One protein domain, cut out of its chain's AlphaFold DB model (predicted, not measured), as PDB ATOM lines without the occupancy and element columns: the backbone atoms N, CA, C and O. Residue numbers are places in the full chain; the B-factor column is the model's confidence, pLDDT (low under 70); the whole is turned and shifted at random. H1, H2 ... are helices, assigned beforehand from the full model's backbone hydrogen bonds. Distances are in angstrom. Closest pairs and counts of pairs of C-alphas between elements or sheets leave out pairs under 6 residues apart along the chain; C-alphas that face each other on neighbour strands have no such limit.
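What this domain is: This is residues 347 to 463 of the 624 residues of the protein "Dockerin domain-containing protein" of hydrothermal vent metagenome (UniProt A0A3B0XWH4). Picture two lobes, joined by the loop of residues 391 to 406: in one, H1 and H3 lie side by side, running opposite ways, with H2 set beside them at a steep angle. The other lobe is loosely built, three short helices H4, H5 and H6 strung on long loops, with H5 between H4 and H6. The printed part has 117 residues with six named helices, in the order H1 to H6, and no named strand; the class is all helix, though under half of the residues, 48, are in named helices. It is only just compact, close to loose, with a radius of gyration of the C-alphas of 16.0 A, and it spans 43 by 35 by 20 A.

How they stand to each other: Start at the longest helix, H3, residues 380 to 390. It touches H1, residues 347 to 356, at a shallow tilt of 5 degrees, opposite ways; look at Val 349 and Val 383, whose C-alphas are the closest, 6.0 A apart. H2, residues 364 to 370, only just touches H3, with 3 pairs of C-alphas within 8 A, the closest those of Gly 370 and Asp 382 at 6.8 A. H2 and H1 are close but not clearly touching; their closest C-alphas, of Ala 352 and Gly 370, are 6.7 A apart. Now go to H5, residues 434 to 440: it is close to H1 but not clearly touching, with the closest C-alphas, of Gly 347 and His 439, 6.0 A apart. Their lines are only just about perpendicular, at 71 degrees. H5 and H6, residues 456 to 462, are near each other, the closest C-alphas 8.1 A apart. H4, residues 407 to 412, is only just apart from H5, at 8.3 A, and it is apart from H3. In each of the six helices every O i to N i+4 pair is within hydrogen-bond range.

Where its parts are: Find C-alpha 380 at (-7.483, -6.087, -6.241); from there H3 runs 15.4 A to C-alpha 390. Find C-alpha 347 at (-17.523, -17.842, -8.021), where H1 begins and runs 14.2 A. H2 measures 9.8 A, H4 8.6 A, H5 9.9 A and H6 9.9 A; H6 ends at C-alpha 462, (-22.711, -22.082, -26.114).

The domain as a whole: The two C-alphas farthest apart are those of Asp 375 and Gly 453, 43.6 A. The printed part has no cut. The links H3 to H4, H4 to H5 and H5 to H6 are long, with 16, 21 and 15 residues. The mean pLDDT of the printed part is 80.2; look for values under 70 at residues 365, 373 to 375, 381, 385 and 388 to 398.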
ATOM      1  N   GLY A 347     -17.090 -18.350  -6.722       77.25
ATOM      2  CA  GLY A 347     -17.523 -17.842  -8.021       77.25
ATOM      3  C   GLY A 347     -17.450 -16.321  -8.079       77.25
ATOM      4  O   GLY A 347     -16.997 -15.760  -9.078       77.25
ATOM      5  N   ASP A 348     -17.727 -15.659  -6.962       83.88
ATOM      6  CA  ASP A 348     -17.607 -14.210  -6.833       83.88
ATOM      7  C   ASP A 348     -16.176 -13.696  -6.841       83.88
ATOM      8  O   ASP A 348     -15.847 -12.716  -7.518       83.88
ATOM      9  N   VAL A 349     -15.299 -14.371  -6.091       84.44
ATOM     10  CA  VAL A 349     -13.871 -14.038  -6.047       84.44
ATOM     11  C   VAL A 349     -13.276 -14.188  -7.445       84.44
ATOM     12  O   VAL A 349     -12.501 -13.332  -7.885       84.44
ATOM     13  N   LEU A 350     -13.667 -15.248  -8.158       85.62
ATOM     14  CA  LEU A 350     -13.237 -15.508  -9.524       85.62
ATOM     15  C   LEU A 350     -13.780 -14.453 -10.493       85.62
ATOM     16  O   LEU A 350     -12.995 -13.887 -11.255       85.62
ATOM     17  N   ALA A 351     -15.073 -14.130 -10.433       83.62
ATOM     18  CA  ALA A 351     -15.688 -13.118 -11.288       83.62
ATOM     19  C   ALA A 351     -15.037 -11.736 -11.095       83.62
ATOM     20  O   ALA A 351     -14.684 -11.053 -12.065       83.62
ATOM     21  N   ALA A 352     -14.767 -11.354  -9.843       86.31
ATOM     22  CA  ALA A 352     -14.043 -10.132  -9.508       86.31
ATOM     23  C   ALA A 352     -12.595 -10.150 -10.036       86.31
ATOM     24  O   ALA A 352     -12.127  -9.167 -10.616       86.31
ATOM     25  N   GLN A 353     -11.870 -11.268  -9.892       91.06
ATOM     26  CA  GLN A 353     -10.496 -11.406 -10.395       91.06
ATOM     27  C   GLN A 353     -10.420 -11.358 -11.918       91.06
ATOM     28  O   GLN A 353      -9.563 -10.658 -12.466       91.06
ATOM     29  N   LEU A 354     -11.304 -12.073 -12.612       88.44
ATOM     30  CA  LEU A 354     -11.362 -12.078 -14.071       88.44
ATOM     31  C   LEU A 354     -11.701 -10.689 -14.612       88.44
ATOM     32  O   LEU A 354     -11.124 -10.279 -15.623       88.44
ATOM     33  N   HIS A 355     -12.560  -9.935 -13.925       90.75
ATOM     34  CA  HIS A 355     -12.832  -8.543 -14.266       90.75
ATOM     35  C   HIS A 355     -11.606  -7.640 -14.090       90.75
ATOM     36  O   HIS A 355     -11.230  -6.920 -15.016       90.75
ATOM     37  N   VAL A 356     -10.919  -7.729 -12.946       89.69
ATOM     38  CA  VAL A 356      -9.688  -6.964 -12.667       89.69
ATOM     39  C   VAL A 356      -8.573  -7.285 -13.673       89.69
ATOM     40  O   VAL A 356      -7.790  -6.407 -14.044       89.69
ATOM     41  N   LEU A 357      -8.504  -8.529 -14.153       87.06
ATOM     42  CA  LEU A 357      -7.569  -8.969 -15.195       87.06
ATOM     43  C   LEU A 357      -8.002  -8.574 -16.618       87.06
ATOM     44  O   LEU A 357      -7.241  -8.785 -17.565       87.06
ATOM     45  N   GLY A 358      -9.194  -7.993 -16.784       87.06
ATOM     46  CA  GLY A 358      -9.753  -7.588 -18.076       87.06
ATOM     47  C   GLY A 358     -10.218  -8.753 -18.953       87.06
ATOM     48  O   GLY A 358     -10.318  -8.591 -20.168       87.06
ATOM     49  N   ILE A 359     -10.457  -9.923 -18.358       86.94
ATOM     50  CA  ILE A 359     -10.913 -11.141 -19.041       86.94
ATOM     51  C   ILE A 359     -12.447 -11.177 -19.102       86.94
ATOM     52  O   ILE A 359     -13.001 -11.528 -20.142       86.94
ATOM     53  N   GLN A 360     -13.127 -10.772 -18.023       85.81
ATOM     54  CA  GLN A 360     -14.590 -10.760 -17.913       85.81
ATOM     55  C   GLN A 360     -15.145  -9.330 -17.868       85.81
ATOM     56  O   GLN A 360     -14.634  -8.460 -17.160       85.81
ATOM     57  N   VAL A 361     -16.224  -9.080 -18.610       87.44
ATOM     58  CA  VAL A 361     -16.976  -7.819 -18.535       87.44
ATOM     59  C   VAL A 361     -18.171  -8.034 -17.615       87.44
ATOM     60  O   VAL A 361     -18.985  -8.913 -17.871       87.44
ATOM     61  N   LEU A 362     -18.258  -7.231 -16.558       85.56
ATOM     62  CA  LEU A 362     -19.357  -7.251 -15.599       85.56
ATOM     63  C   LEU A 362     -20.367  -6.150 -15.932       85.56
ATOM     64  O   LEU A 362     -19.995  -5.099 -16.467       85.56
ATOM     65  N   ASP A 363     -21.642  -6.392 -15.632       82.56
ATOM     66  CA  ASP A 363     -22.676  -5.368 -15.757       82.56
ATOM     67  C   ASP A 363     -22.601  -4.340 -14.610       82.56
ATOM     68  O   ASP A 363     -21.815  -4.461 -13.669       82.56
ATOM     69  N   ALA A 364     -23.415  -3.285 -14.689       75.06
ATOM     70  CA  ALA A 364     -23.401  -2.232 -13.677       75.06
ATOM     71  C   ALA A 364     -23.840  -2.724 -12.286       75.06
ATOM     72  O   ALA A 364     -23.402  -2.159 -11.283       75.06
ATOM     73  N   ALA A 365     -24.686  -3.754 -12.208       68.56
ATOM     74  CA  ALA A 365     -25.157  -4.309 -10.946       68.56
ATOM     75  C   ALA A 365     -24.062  -5.158 -10.286       68.56
ATOM     76  O   ALA A 365     -23.764  -4.944  -9.118       68.56
ATOM     77  N   ALA A 366     -23.389  -6.018 -11.048       77.94
ATOM     78  CA  ALA A 366     -22.224  -6.791 -10.636       77.94
ATOM     79  C   ALA A 366     -21.054  -5.890 -10.217       77.94
ATOM     80  O   ALA A 366     -20.436  -6.130  -9.183       77.94
ATOM     81  N   ILE A 367     -20.798  -4.797 -10.952       81.50
ATOM     82  CA  ILE A 367     -19.809  -3.785 -10.540       81.50
ATOM     83  C   ILE A 367     -20.214  -3.150  -9.207       81.50
ATOM     84  O   ILE A 367     -19.374  -2.998  -8.330       81.50
ATOM     85  N   THR A 368     -21.496  -2.827  -9.022       78.19
ATOM     86  CA  THR A 368     -21.993  -2.239  -7.766       78.19
ATOM     87  C   THR A 368     -21.896  -3.219  -6.593       78.19
ATOM     88  O   THR A 368     -21.571  -2.802  -5.485       78.19
ATOM     89  N   ARG A 369     -22.150  -4.517  -6.812       78.25
ATOM     90  CA  ARG A 369     -22.034  -5.557  -5.776       78.25
ATOM     91  C   ARG A 369     -20.581  -5.881  -5.429       78.25
ATOM     92  O   ARG A 369     -20.294  -6.154  -4.267       78.25
ATOM     93  N   GLY A 370     -19.675  -5.826  -6.408       74.12
ATOM     94  CA  GLY A 370     -18.249  -6.114  -6.234       74.12
ATOM     95  C   GLY A 370     -17.359  -4.920  -5.861       74.12
ATOM     96  O   GLY A 370     -16.195  -5.135  -5.539       74.12
ATOM     97  N   ASP A 371     -17.860  -3.681  -5.905       80.12
ATOM     98  CA  ASP A 371     -17.148  -2.458  -5.489       80.12
ATOM     99  C   ASP A 371     -17.365  -2.194  -3.990       80.12
ATOM    100  O   ASP A 371     -18.224  -1.413  -3.567       80.12
ATOM    101  N   LEU A 372     -16.590  -2.891  -3.158       73.75
ATOM    102  CA  LEU A 372     -16.741  -2.857  -1.703       73.75
ATOM    103  C   LEU A 372     -16.208  -1.550  -1.096       73.75
ATOM    104  O   LEU A 372     -16.607  -1.187   0.015       73.75
ATOM    105  N   TYR A 373     -15.330  -0.835  -1.803       65.06
ATOM    106  CA  TYR A 373     -14.835   0.482  -1.389       65.06
ATOM    107  C   TYR A 373     -15.657   1.661  -1.933       65.06
ATOM    108  O   TYR A 373     -15.415   2.798  -1.518       65.06
ATOM    109  N   GLN A 374     -16.659   1.395  -2.776       69.69
ATOM    110  CA  GLN A 374     -17.557   2.382  -3.386       69.69
ATOM    111  C   GLN A 374     -16.809   3.486  -4.146       69.69
ATOM    112  O   GLN A 374     -17.202   4.659  -4.118       69.69
ATOM    113  N   ASP A 375     -15.701   3.138  -4.801       65.00
ATOM    114  CA  ASP A 375     -14.896   4.089  -5.576       65.00
ATOM    115  C   ASP A 375     -15.273   4.136  -7.068       65.00
ATOM    116  O   ASP A 375     -14.761   4.967  -7.830       65.00
ATOM    117  N   GLY A 376     -16.248   3.315  -7.457       71.56
ATOM    118  CA  GLY A 376     -16.779   3.168  -8.802       71.56
ATOM    119  C   GLY A 376     -16.066   2.100  -9.629       71.56
ATOM    120  O   GLY A 376     -16.369   1.985 -10.821       71.56
ATOM    121  N   THR A 377     -15.117   1.351  -9.057       82.12
ATOM    122  CA  THR A 377     -14.359   0.307  -9.754       82.12
ATOM    123  C   THR A 377     -14.060  -0.897  -8.866       82.12
ATOM    124  O   THR A 377     -13.732  -0.752  -7.701       82.12
ATOM    125  N   ILE A 378     -14.078  -2.103  -9.439       83.31
ATOM    126  CA  ILE A 378     -13.576  -3.297  -8.745       83.31
ATOM    127  C   ILE A 378     -12.057  -3.359  -8.915       83.31
ATOM    128  O   ILE A 378     -11.540  -3.402 -10.035       83.31
ATOM    129  N   THR A 379     -11.332  -3.393  -7.801       87.44
ATOM    130  CA  THR A 379      -9.869  -3.473  -7.744       87.44
ATOM    131  C   THR A 379      -9.392  -4.753  -7.045       87.44
ATOM    132  O   THR A 379     -10.164  -5.518  -6.472       87.44
ATOM    133  N   LEU A 380      -8.074  -4.994  -7.032       81.81
ATOM    134  CA  LEU A 380      -7.483  -6.087  -6.241       81.81
ATOM    135  C   LEU A 380      -7.765  -5.957  -4.733       81.81
ATOM    136  O   LEU A 380      -7.713  -6.955  -4.015       81.81
ATOM    137  N   SER A 381      -8.020  -4.741  -4.242       66.25
ATOM    138  CA  SER A 381      -8.373  -4.512  -2.842       66.25
ATOM    139  C   SER A 381      -9.784  -5.003  -2.530       66.25
ATOM    140  O   SER A 381      -9.987  -5.554  -1.449       66.25
ATOM    141  N   ASP A 382     -10.718  -4.869  -3.473       81.25
ATOM    142  CA  ASP A 382     -12.073  -5.418  -3.373       81.25
ATOM    143  C   ASP A 382     -12.042  -6.944  -3.388       81.25
ATOM    144  O   ASP A 382     -12.567  -7.577  -2.477       81.25
ATOM    145  N   VAL A 383     -11.304  -7.537  -4.334       81.44
ATOM    146  CA  VAL A 383     -11.097  -8.996  -4.429       81.44
ATOM    147  C   VAL A 383     -10.603  -9.586  -3.105       81.44
ATOM    148  O   VAL A 383     -11.115 -10.603  -2.639       81.44
ATOM    149  N   LEU A 384      -9.607  -8.950  -2.479       75.75
ATOM    150  CA  LEU A 384      -9.049  -9.422  -1.211       75.75
ATOM    151  C   LEU A 384     -10.074  -9.349  -0.070       75.75
ATOM    152  O   LEU A 384     -10.057 -10.190   0.830       75.75
ATOM    153  N   LEU A 385     -10.957  -8.353  -0.101       66.56
ATOM    154  CA  LEU A 385     -11.992  -8.168   0.907       66.56
ATOM    155  C   LEU A 385     -13.149  -9.157   0.719       66.56
ATOM    156  O   LEU A 385     -13.596  -9.731   1.707       66.56
ATOM    157  N   ILE A 386     -13.554  -9.443  -0.523       74.31
ATOM    158  CA  ILE A 386     -14.502 -10.522  -0.859       74.31
ATOM    159  C   ILE A 386     -13.955 -11.864  -0.345       74.31
ATOM    160  O   ILE A 386     -14.639 -12.587   0.378       74.31
ATOM    161  N   GLN A 387     -12.671 -12.143  -0.589       76.06
ATOM    162  CA  GLN A 387     -12.008 -13.351  -0.093       76.06
ATOM    163  C   GLN A 387     -11.948 -13.414   1.445       76.06
ATOM    164  O   GLN A 387     -12.034 -14.490   2.033       76.06
ATOM    165  N   GLN A 388     -11.832 -12.272   2.127       64.38
ATOM    166  CA  GLN A 388     -11.873 -12.204   3.590       64.38
ATOM    167  C   GLN A 388     -13.295 -12.372   4.156       64.38
ATOM    168  O   GLN A 388     -13.455 -12.958   5.228       64.38
ATOM    169  N   LEU A 389     -14.319 -11.874   3.458       65.31
ATOM    170  CA  LEU A 389     -15.728 -12.056   3.820       65.31
ATOM    171  C   LEU A 389     -16.156 -13.522   3.686       65.31
ATOM    172  O   LEU A 389     -16.870 -14.016   4.559       65.31
ATOM    173  N   LEU A 390     -15.636 -14.230   2.679       68.62
ATOM    174  CA  LEU A 390     -15.808 -15.676   2.514       68.62
ATOM    175  C   LEU A 390     -15.242 -16.467   3.712       68.62
ATOM    176  O   LEU A 390     -15.872 -17.396   4.206       68.62
ATOM    177  N   LEU A 391     -14.085 -16.056   4.243       57.59
ATOM    178  CA  LEU A 391     -13.401 -16.736   5.356       57.59
ATOM    179  C   LEU A 391     -14.036 -16.515   6.745       57.59
ATOM    180  O   LEU A 391     -13.645 -17.183   7.701       57.59
ATOM    181  N   ASN A 392     -14.985 -15.585   6.882       53.19
ATOM    182  CA  ASN A 392     -15.628 -15.238   8.159       53.19
ATOM    183  C   ASN A 392     -17.032 -15.855   8.344       53.19
ATOM    184  O   ASN A 392     -17.699 -15.548   9.335       53.19
ATOM    185  N   GLN A 393     -17.488 -16.716   7.429       50.31
ATOM    186  CA  GLN A 393     -18.786 -17.398   7.531       50.31
ATOM    187  C   GLN A 393     -18.719 -18.622   8.479       50.31
ATOM    188  O   GLN A 393     -17.674 -19.271   8.578       50.31
ATOM    189  N   PRO A 394     -19.796 -18.949   9.229       40.00
ATOM    190  CA  PRO A 394     -19.800 -20.044  10.205       40.00
ATOM    191  C   PRO A 394     -19.610 -21.427   9.549       40.00
ATOM    192  O   PRO A 394     -19.796 -21.590   8.354       40.00
ATOM    193  N   SER A 395     -19.238 -22.424  10.359       43.78
ATOM    194  CA  SER A 395     -18.632 -23.743  10.063       43.78
ATOM    195  C   SER A 395     -19.376 -24.744   9.139       43.78
ATOM    196  O   SER A 395     -19.382 -25.941   9.418       43.78
ATOM    197  N   SER A 396     -19.981 -24.286   8.044       48.19
ATOM    198  CA  SER A 396     -20.544 -25.084   6.939       48.19
ATOM    199  C   SER A 396     -19.713 -25.011   5.646       48.19
ATOM    200  O   SER A 396     -20.138 -25.534   4.627       48.19
ATOM    201  N   PHE A 397     -18.540 -24.372   5.687       57.44
ATOM    202  CA  PHE A 397     -17.654 -24.123   4.539       57.44
ATOM    203  C   PHE A 397     -16.279 -24.787   4.704       57.44
ATOM    204  O   PHE A 397     -15.258 -24.221   4.323       57.44
ATOM    205  N   VAL A 398     -16.227 -25.949   5.363       68.19
ATOM    206  CA  VAL A 398     -14.985 -26.729   5.415       68.19
ATOM    207  C   VAL A 398     -14.741 -27.289   4.014       68.19
ATOM    208  O   VAL A 398     -15.661 -27.847   3.434       68.19
ATOM    209  N   ASP A 399     -13.545 -27.052   3.492       72.75
ATOM    210  CA  ASP A 399     -12.961 -27.664   2.296       72.75
ATOM    211  C   ASP A 399     -11.750 -28.450   2.822       72.75
ATOM    212  O   ASP A 399     -10.708 -27.873   3.171       72.75
ATOM    213  N   SER A 400     -11.973 -29.731   3.107       82.81
ATOM    214  CA  SER A 400     -11.076 -30.571   3.903       82.81
ATOM    215  C   SER A 400      -9.822 -31.008   3.141       82.81
ATOM    216  O   SER A 400      -8.791 -31.264   3.779       82.81
ATOM    217  N   ASP A 401      -9.858 -31.063   1.811       75.12
ATOM    218  CA  ASP A 401      -8.722 -31.432   0.957       75.12
ATOM    219  C   ASP A 401      -8.172 -30.289   0.088       75.12
ATOM    220  O   ASP A 401      -7.066 -30.421  -0.453       75.12
ATOM    221  N   GLY A 402      -8.831 -29.131   0.084       77.44
ATOM    222  CA  GLY A 402      -8.344 -27.887  -0.498       77.44
ATOM    223  C   GLY A 402      -8.471 -27.832  -2.014       77.44
ATOM    224  O   GLY A 402      -7.636 -27.179  -2.655       77.44
ATOM    225  N   ASP A 403      -9.439 -28.539  -2.591       75.19
ATOM    226  CA  ASP A 403      -9.660 -28.612  -4.037       75.19
ATOM    227  C   ASP A 403     -10.707 -27.628  -4.563       75.19
ATOM    228  O   ASP A 403     -10.970 -27.587  -5.768       75.19
ATOM    229  N   LEU A 404     -11.195 -26.754  -3.677       72.44
ATOM    230  CA  LEU A 404     -12.218 -25.754  -3.952       72.44
ATOM    231  C   LEU A 404     -13.620 -26.347  -4.122       72.44
ATOM    232  O   LEU A 404     -14.506 -25.637  -4.604       72.44
ATOM    233  N   LEU A 405     -13.865 -27.580  -3.678       76.12
ATOM    234  CA  LEU A 405     -15.168 -28.124  -3.301       76.12
ATOM    235  C   LEU A 405     -15.338 -28.014  -1.768       76.12
ATOM    236  O   LEU A 405     -14.373 -27.885  -1.032       76.12
ATOM    237  N   ILE A 406     -16.567 -27.875  -1.261       77.00
ATOM    238  CA  ILE A 406     -16.805 -27.846   0.197       77.00
ATOM    239  C   ILE A 406     -17.361 -29.196   0.619       77.00
ATOM    240  O   ILE A 406     -18.263 -29.709  -0.048       77.00
ATOM    241  N   ASP A 407     -16.956 -29.678   1.792       75.38
ATOM    242  CA  ASP A 407     -17.296 -31.001   2.319       75.38
ATOM    243  C   ASP A 407     -18.804 -31.288   2.256       75.38
ATOM    244  O   ASP A 407     -19.246 -32.411   2.002       75.38
ATOM    245  N   SER A 408     -19.632 -30.270   2.520       73.62
ATOM    246  CA  SER A 408     -21.090 -30.406   2.493       73.62
ATOM    247  C   SER A 408     -21.657 -30.563   1.084       73.62
ATOM    248  O   SER A 408     -22.660 -31.256   0.918       73.62
ATOM    249  N   TRP A 409     -21.051 -29.910   0.091       78.12
ATOM    250  CA  TRP A 409     -21.453 -30.007  -1.312       78.12
ATOM    251  C   TRP A 409     -20.960 -31.317  -1.918       78.12
ATOM    252  O   TRP A 409     -21.740 -32.009  -2.568       78.12
ATOM    253  N   GLU A 410     -19.722 -31.713  -1.627       85.69
ATOM    254  CA  GLU A 410     -19.162 -32.997  -2.059       85.69
ATOM    255  C   GLU A 410     -20.002 -34.163  -1.546       85.69
ATOM    256  O   GLU A 410     -20.433 -35.015  -2.318       85.69
ATOM    257  N   LEU A 411     -20.358 -34.149  -0.258       83.50
ATOM    258  CA  LEU A 411     -21.210 -35.184   0.321       83.50
ATOM    259  C   LEU A 411     -22.612 -35.218  -0.311       83.50
ATOM    260  O   LEU A 411     -23.189 -36.298  -0.455       83.50
ATOM    261  N   ALA A 412     -23.173 -34.058  -0.676       78.25
ATOM    262  CA  ALA A 412     -24.477 -33.966  -1.335       78.25
ATOM    263  C   ALA A 412     -24.441 -34.479  -2.785       78.25
ATOM    264  O   ALA A 412     -25.416 -35.076  -3.238       78.25
ATOM    265  N   ASN A 413     -23.304 -34.308  -3.462       79.38
ATOM    266  CA  ASN A 413     -23.062 -34.726  -4.841       79.38
ATOM    267  C   ASN A 413     -22.324 -36.071  -4.947       79.38
ATOM    268  O   ASN A 413     -21.908 -36.471  -6.028       79.38
ATOM    269  N   GLY A 414     -22.192 -36.810  -3.840       84.88
ATOM    270  CA  GLY A 414     -21.600 -38.152  -3.814       84.88
ATOM    271  C   GLY A 414     -20.085 -38.208  -4.043       84.88
ATOM    272  O   GLY A 414     -19.567 -39.292  -4.317       84.88
ATOM    273  N   LEU A 415     -19.402 -37.073  -3.911       87.69
ATOM    274  CA  LEU A 415     -17.951 -36.915  -3.969       87.69
ATOM    275  C   LEU A 415     -17.325 -37.136  -2.584       87.69
ATOM    276  O   LEU A 415     -18.031 -37.362  -1.590       87.69
ATOM    277  N   ASN A 416     -15.998 -37.161  -2.514       87.12
ATOM    278  CA  ASN A 416     -15.263 -37.474  -1.299       87.12
ATOM    279  C   ASN A 416     -14.537 -36.233  -0.750       87.12
ATOM    280  O   ASN A 416     -13.462 -35.955  -1.261       87.12
ATOM    281  N   PRO A 417     -14.971 -35.689   0.413       88.00
ATOM    282  CA  PRO A 417     -14.361 -34.530   1.098       88.00
ATOM    283  C   PRO A 417     -12.877 -34.620   1.479       88.00
ATOM    284  O   PRO A 417     -12.389 -33.862   2.307       88.00
ATOM    285  N   ASN A 418     -12.176 -35.677   1.087       91.38
ATOM    286  CA  ASN A 418     -10.767 -35.886   1.398       91.38
ATOM    287  C   ASN A 418      -9.969 -36.336   0.157       91.38
ATOM    288  O   ASN A 418      -8.863 -36.867   0.316       91.38
ATOM    289  N   ASP A 419     -10.540 -36.234  -1.043       90.12
ATOM    290  CA  ASP A 419      -9.915 -36.565  -2.320       90.12
ATOM    291  C   ASP A 419     -10.000 -35.418  -3.336       90.12
ATOM    292  O   ASP A 419     -10.753 -35.479  -4.300       90.12
ATOM    293  N   ALA A 420      -9.042 -34.499  -3.219       87.75
ATOM    294  CA  ALA A 420      -8.868 -33.341  -4.092       87.75
ATOM    295  C   ALA A 420      -8.790 -33.608  -5.612       87.75
ATOM    296  O   ALA A 420      -8.625 -32.685  -6.416       87.75
ATOM    297  N   THR A 421      -8.723 -34.872  -6.037       89.62
ATOM    298  CA  THR A 421      -8.677 -35.222  -7.459       89.62
ATOM    299  C   THR A 421     -10.052 -35.364  -8.083       89.62
ATOM    300  O   THR A 421     -10.141 -35.293  -9.314       89.62
ATOM    301  N   ASP A 422     -11.099 -35.544  -7.279       89.00
ATOM    302  CA  ASP A 422     -12.448 -35.699  -7.799       89.00
ATOM    303  C   ASP A 422     -13.033 -34.374  -8.310       89.00
ATOM    304  O   ASP A 422     -13.734 -34.417  -9.314       89.00
ATOM    305  N   ALA A 423     -12.610 -33.205  -7.814       87.06
ATOM    306  CA  ALA A 423     -12.919 -31.898  -8.417       87.06
ATOM    307  C   ALA A 423     -12.640 -31.794  -9.927       87.06
ATOM    308  O   ALA A 423     -13.316 -31.052 -10.639       87.06
ATOM    309  N   LEU A 424     -11.636 -32.518 -10.432       90.19
ATOM    310  CA  LEU A 424     -11.240 -32.492 -11.845       90.19
ATOM    311  C   LEU A 424     -11.886 -33.601 -12.686       90.19
ATOM    312  O   LEU A 424     -11.603 -33.687 -13.884       90.19
ATOM    313  N   LEU A 425     -12.690 -34.471 -12.077       92.62
ATOM    314  CA  LEU A 425     -13.424 -35.512 -12.787       92.62
ATOM    315  C   LEU A 425     -14.717 -34.941 -13.362       92.62
ATOM    316  O   LEU A 425     -15.345 -34.086 -12.756       92.62
ATOM    317  N   ASP A 426     -15.078 -35.435 -14.538       93.44
ATOM    318  CA  ASP A 426     -16.367 -35.218 -15.194       93.44
ATOM    319  C   ASP A 426     -17.206 -36.469 -14.900       93.44
ATOM    320  O   ASP A 426     -16.926 -37.565 -15.409       93.44
ATOM    321  N   SER A 427     -18.098 -36.347 -13.923       92.25
ATOM    322  CA  SER A 427     -18.741 -37.491 -13.269       92.25
ATOM    323  C   SER A 427     -19.939 -38.024 -14.056       92.25
ATOM    324  O   SER A 427     -20.193 -39.236 -14.030       92.25
ATOM    325  N   ASP A 428     -20.634 -37.174 -14.805       92.62
ATOM    326  CA  ASP A 428     -21.770 -37.529 -15.658       92.62
ATOM    327  C   ASP A 428     -21.460 -37.506 -17.168       92.62
ATOM    328  O   ASP A 428     -22.219 -38.085 -17.951       92.62
ATOM    329  N   ASN A 429     -20.256 -37.081 -17.559       95.19
ATOM    330  CA  ASN A 429     -19.724 -37.044 -18.929       95.19
ATOM    331  C   ASN A 429     -20.429 -36.029 -19.833       95.19
ATOM    332  O   ASN A 429     -20.613 -36.295 -21.029       95.19
ATOM    333  N   ASP A 430     -20.822 -34.896 -19.267       92.88
ATOM    334  CA  ASP A 430     -21.540 -33.825 -19.951       92.88
ATOM    335  C   ASP A 430     -20.599 -32.745 -20.542       92.88
ATOM    336  O   ASP A 430     -20.995 -31.951 -21.401       92.88
ATOM    337  N   GLY A 431     -19.314 -32.786 -20.161       90.69
ATOM    338  CA  GLY A 431     -18.268 -31.864 -20.596       90.69
ATOM    339  C   GLY A 431     -17.827 -30.835 -19.549       90.69
ATOM    340  O   GLY A 431     -16.870 -30.095 -19.823       90.69
ATOM    341  N   LEU A 432     -18.453 -30.801 -18.373       87.00
ATOM    342  CA  LEU A 432     -18.019 -30.067 -17.185       87.00
ATOM    343  C   LEU A 432     -17.357 -31.029 -16.190       87.00
ATOM    344  O   LEU A 432     -17.712 -32.191 -16.073       87.00
ATOM    345  N   ASN A 433     -16.327 -30.564 -15.481       89.62
ATOM    346  CA  ASN A 433     -15.853 -31.280 -14.294       89.62
ATOM    347  C   ASN A 433     -16.631 -30.850 -13.043       89.62
ATOM    348  O   ASN A 433     -17.194 -29.760 -13.013       89.62
ATOM    349  N   ASN A 434     -16.546 -31.641 -11.976       84.69
ATOM    350  CA  ASN A 434     -17.243 -31.408 -10.710       84.69
ATOM    351  C   ASN A 434     -17.030 -29.989 -10.138       84.69
ATOM    352  O   ASN A 434     -17.949 -29.384  -9.585       84.69
ATOM    353  N   ALA A 435     -15.825 -29.418 -10.275       81.38
ATOM    354  CA  ALA A 435     -15.554 -28.039  -9.858       81.38
ATOM    355  C   ALA A 435     -16.229 -26.990 -10.757       81.38
ATOM    356  O   ALA A 435     -16.637 -25.934 -10.270       81.38
ATOM    357  N   GLN A 436     -16.357 -27.261 -12.055       84.00
ATOM    358  CA  GLN A 436     -17.118 -26.433 -12.988       84.00
ATOM    359  C   GLN A 436     -18.619 -26.549 -12.735       84.00
ATOM    360  O   GLN A 436     -19.291 -25.528 -12.737       84.00
ATOM    361  N   GLU A 437     -19.139 -27.737 -12.449       84.69
ATOM    362  CA  GLU A 437     -20.555 -27.922 -12.109       84.69
ATOM    363  C   GLU A 437     -20.910 -27.159 -10.835       84.69
ATOM    364  O   GLU A 437     -21.850 -26.366 -10.816       84.69
ATOM    365  N   ARG A 438     -20.057 -27.251  -9.803       80.56
ATOM    366  CA  ARG A 438     -20.171 -26.386  -8.623       80.56
ATOM    367  C   ARG A 438     -20.181 -24.901  -9.004       80.56
ATOM    368  O   ARG A 438     -20.952 -24.142  -8.427       80.56
ATOM    369  N   HIS A 439     -19.319 -24.484  -9.932       79.81
ATOM    370  CA  HIS A 439     -19.214 -23.092 -10.379       79.81
ATOM    371  C   HIS A 439     -20.455 -22.599 -11.137       79.81
ATOM    372  O   HIS A 439     -20.809 -21.431 -10.994       79.81
ATOM    373  N   TYR A 440     -21.103 -23.461 -11.922       77.06
ATOM    374  CA  TYR A 440     -22.325 -23.140 -12.667       77.06
ATOM    375  C   TYR A 440     -23.610 -23.426 -11.877       77.06
ATOM    376  O   TYR A 440     -24.698 -23.157 -12.371       77.06
ATOM    377  N   GLY A 441     -23.497 -23.927 -10.642       77.88
ATOM    378  CA  GLY A 441     -24.641 -24.228  -9.780       77.88
ATOM    379  C   GLY A 441     -25.398 -25.502 -10.166       77.88
ATOM    380  O   GLY A 441     -26.495 -25.725  -9.648       77.88
ATOM    381  N   THR A 442     -24.817 -26.330 -11.035       83.69
ATOM    382  CA  THR A 442     -25.376 -27.609 -11.478       83.69
ATOM    383  C   THR A 442     -24.899 -28.762 -10.581       83.69
ATOM    384  O   THR A 442     -24.242 -28.543  -9.552       83.69
ATOM    385  N   LEU A 443     -25.312 -29.999 -10.872       86.06
ATOM    386  CA  LEU A 443     -25.060 -31.155 -10.004       86.06
ATOM    387  C   LEU A 443     -24.098 -32.133 -10.659       86.06
ATOM    388  O   LEU A 443     -24.426 -32.632 -11.721       86.06
ATOM    389  N   ALA A 444     -23.082 -32.572  -9.902       88.50
ATOM    390  CA  ALA A 444     -22.009 -33.472 -10.349       88.50
ATOM    391  C   ALA A 444     -22.433 -34.823 -10.957       88.50
ATOM    392  O   ALA A 444     -21.612 -35.685 -11.237       88.50
ATOM    393  N   GLN A 445     -23.718 -35.145 -10.972       89.69
ATOM    394  CA  GLN A 445     -24.228 -36.427 -11.451       89.69
ATOM    395  C   GLN A 445     -25.484 -36.249 -12.312       89.69
ATOM    396  O   GLN A 445     -26.169 -37.246 -12.572       89.69
ATOM    397  N   ASP A 446     -25.834 -35.015 -12.677       90.56
ATOM    398  CA  ASP A 446     -27.027 -34.695 -13.454       90.56
ATOM    399  C   ASP A 446     -26.612 -33.932 -14.718       90.56
ATOM    400  O   ASP A 446     -26.483 -32.717 -14.654       90.56
ATOM    401  N   PRO A 447     -26.465 -34.618 -15.868       93.81
ATOM    402  CA  PRO A 447     -25.885 -34.015 -17.066       93.81
ATOM    403  C   PRO A 447     -26.799 -32.996 -17.753       93.81
ATOM    404  O   PRO A 447     -26.426 -32.493 -18.798       93.81
ATOM    405  N   ASP A 448     -28.024 -32.792 -17.268       90.25
ATOM    406  CA  ASP A 448     -29.050 -31.884 -17.806       90.25
ATOM    407  C   ASP A 448     -29.914 -31.434 -16.616       90.25
ATOM    408  O   ASP A 448     -30.918 -32.074 -16.255       90.25
ATOM    409  N   PHE A 449     -29.444 -30.396 -15.920       89.56
ATOM    410  CA  PHE A 449     -29.979 -29.968 -14.629       89.56
ATOM    411  C   PHE A 449     -31.419 -29.446 -14.744       89.56
ATOM    412  O   PHE A 449     -32.286 -29.788 -13.921       89.56
ATOM    413  N   ASP A 450     -31.702 -28.641 -15.767       81.31
ATOM    414  CA  ASP A 450     -33.004 -28.003 -15.978       81.31
ATOM    415  C   ASP A 450     -33.997 -28.837 -16.814       81.31
ATOM    416  O   ASP A 450     -35.216 -28.599 -16.762       81.31
ATOM    417  N   LYS A 451     -33.512 -29.904 -17.458       84.19
ATOM    418  CA  LYS A 451     -34.281 -30.932 -18.178       84.19
ATOM    419  C   LYS A 451     -34.908 -30.419 -19.459       84.19
ATOM    420  O   LYS A 451     -35.991 -30.890 -19.847       84.19
ATOM    421  N   ASP A 452     -34.253 -29.468 -20.114       73.69
ATOM    422  CA  ASP A 452     -34.665 -28.940 -21.410       73.69
ATOM    423  C   ASP A 452     -34.161 -29.789 -22.598       73.69
ATOM    424  O   ASP A 452     -34.733 -29.719 -23.697       73.69
ATOM    425  N   GLY A 453     -33.203 -30.690 -22.345       77.88
ATOM    426  CA  GLY A 453     -32.641 -31.634 -23.304       77.88
ATOM    427  C   GLY A 453     -31.279 -31.247 -23.888       77.88
ATOM    428  O   GLY A 453     -30.792 -32.005 -24.740       77.88
ATOM    429  N   PHE A 454     -30.682 -30.128 -23.471       81.25
ATOM    430  CA  PHE A 454     -29.250 -29.845 -23.611       81.25
ATOM    431  C   PHE A 454     -28.508 -30.279 -22.356       81.25
ATOM    432  O   PHE A 454     -29.093 -30.342 -21.284       81.25
ATOM    433  N   THR A 455     -27.234 -30.644 -22.498       91.12
ATOM    434  CA  THR A 455     -26.421 -30.872 -21.302       91.12
ATOM    435  C   THR A 455     -25.870 -29.566 -20.755       91.12
ATOM    436  O   THR A 455     -25.565 -28.667 -21.544       91.12
ATOM    437  N   ASP A 456     -25.641 -29.482 -19.445       86.81
ATOM    438  CA  ASP A 456     -25.128 -28.261 -18.812       86.81
ATOM    439  C   ASP A 456     -23.820 -27.801 -19.494       86.81
ATOM    440  O   ASP A 456     -23.617 -26.624 -19.815       86.81
ATOM    441  N   GLY A 457     -22.941 -28.752 -19.827       90.19
ATOM    442  CA  GLY A 457     -21.715 -28.514 -20.587       90.19
ATOM    443  C   GLY A 457     -21.916 -28.028 -22.026       90.19
ATOM    444  O   GLY A 457     -21.103 -27.236 -22.522       90.19
ATOM    445  N   GLU A 458     -22.986 -28.440 -22.715       88.94
ATOM    446  CA  GLU A 458     -23.340 -27.922 -24.044       88.94
ATOM    447  C   GLU A 458     -23.803 -26.463 -23.970       88.94
ATOM    448  O   GLU A 458     -23.419 -25.645 -24.816       88.94
ATOM    449  N   GLU A 459     -24.577 -26.125 -22.945       85.88
ATOM    450  CA  GLU A 459     -25.086 -24.778 -22.698       85.88
ATOM    451  C   GLU A 459     -23.973 -23.810 -22.309       85.88
ATOM    452  O   GLU A 459     -23.790 -22.763 -22.943       85.88
ATOM    453  N   VAL A 460     -23.116 -24.211 -21.369       84.62
ATOM    454  CA  VAL A 460     -21.924 -23.446 -20.983       84.62
ATOM    455  C   VAL A 460     -21.006 -23.213 -22.187       84.62
ATOM    456  O   VAL A 460     -20.512 -22.100 -22.395       84.62
ATOM    457  N   ALA A 461     -20.789 -24.226 -23.034       84.38
ATOM    458  CA  ALA A 461     -19.985 -24.080 -24.249       84.38
ATOM    459  C   ALA A 461     -20.625 -23.134 -25.284       84.38
ATOM    460  O   ALA A 461     -19.909 -22.491 -26.062       84.38
ATOM    461  N   ALA A 462     -21.957 -23.032 -25.299       75.12
ATOM    462  CA  ALA A 462     -22.711 -22.082 -26.114       75.12
ATOM    463  C   ALA A 462     -22.812 -20.678 -25.488       75.12
ATOM    464  O   ALA A 462     -23.188 -19.733 -26.190       75.12
ATOM    465  N   GLY A 463     -22.426 -20.524 -24.217       75.00
ATOM    466  CA  GLY A 463     -22.512 -19.279 -23.456       75.00
ATOM    467  C   GLY A 463     -23.931 -18.945 -22.990       75.00
ATOM    468  O   GLY A 463     -24.259 -17.761 -22.886       75.00
TER     469      GLY A 463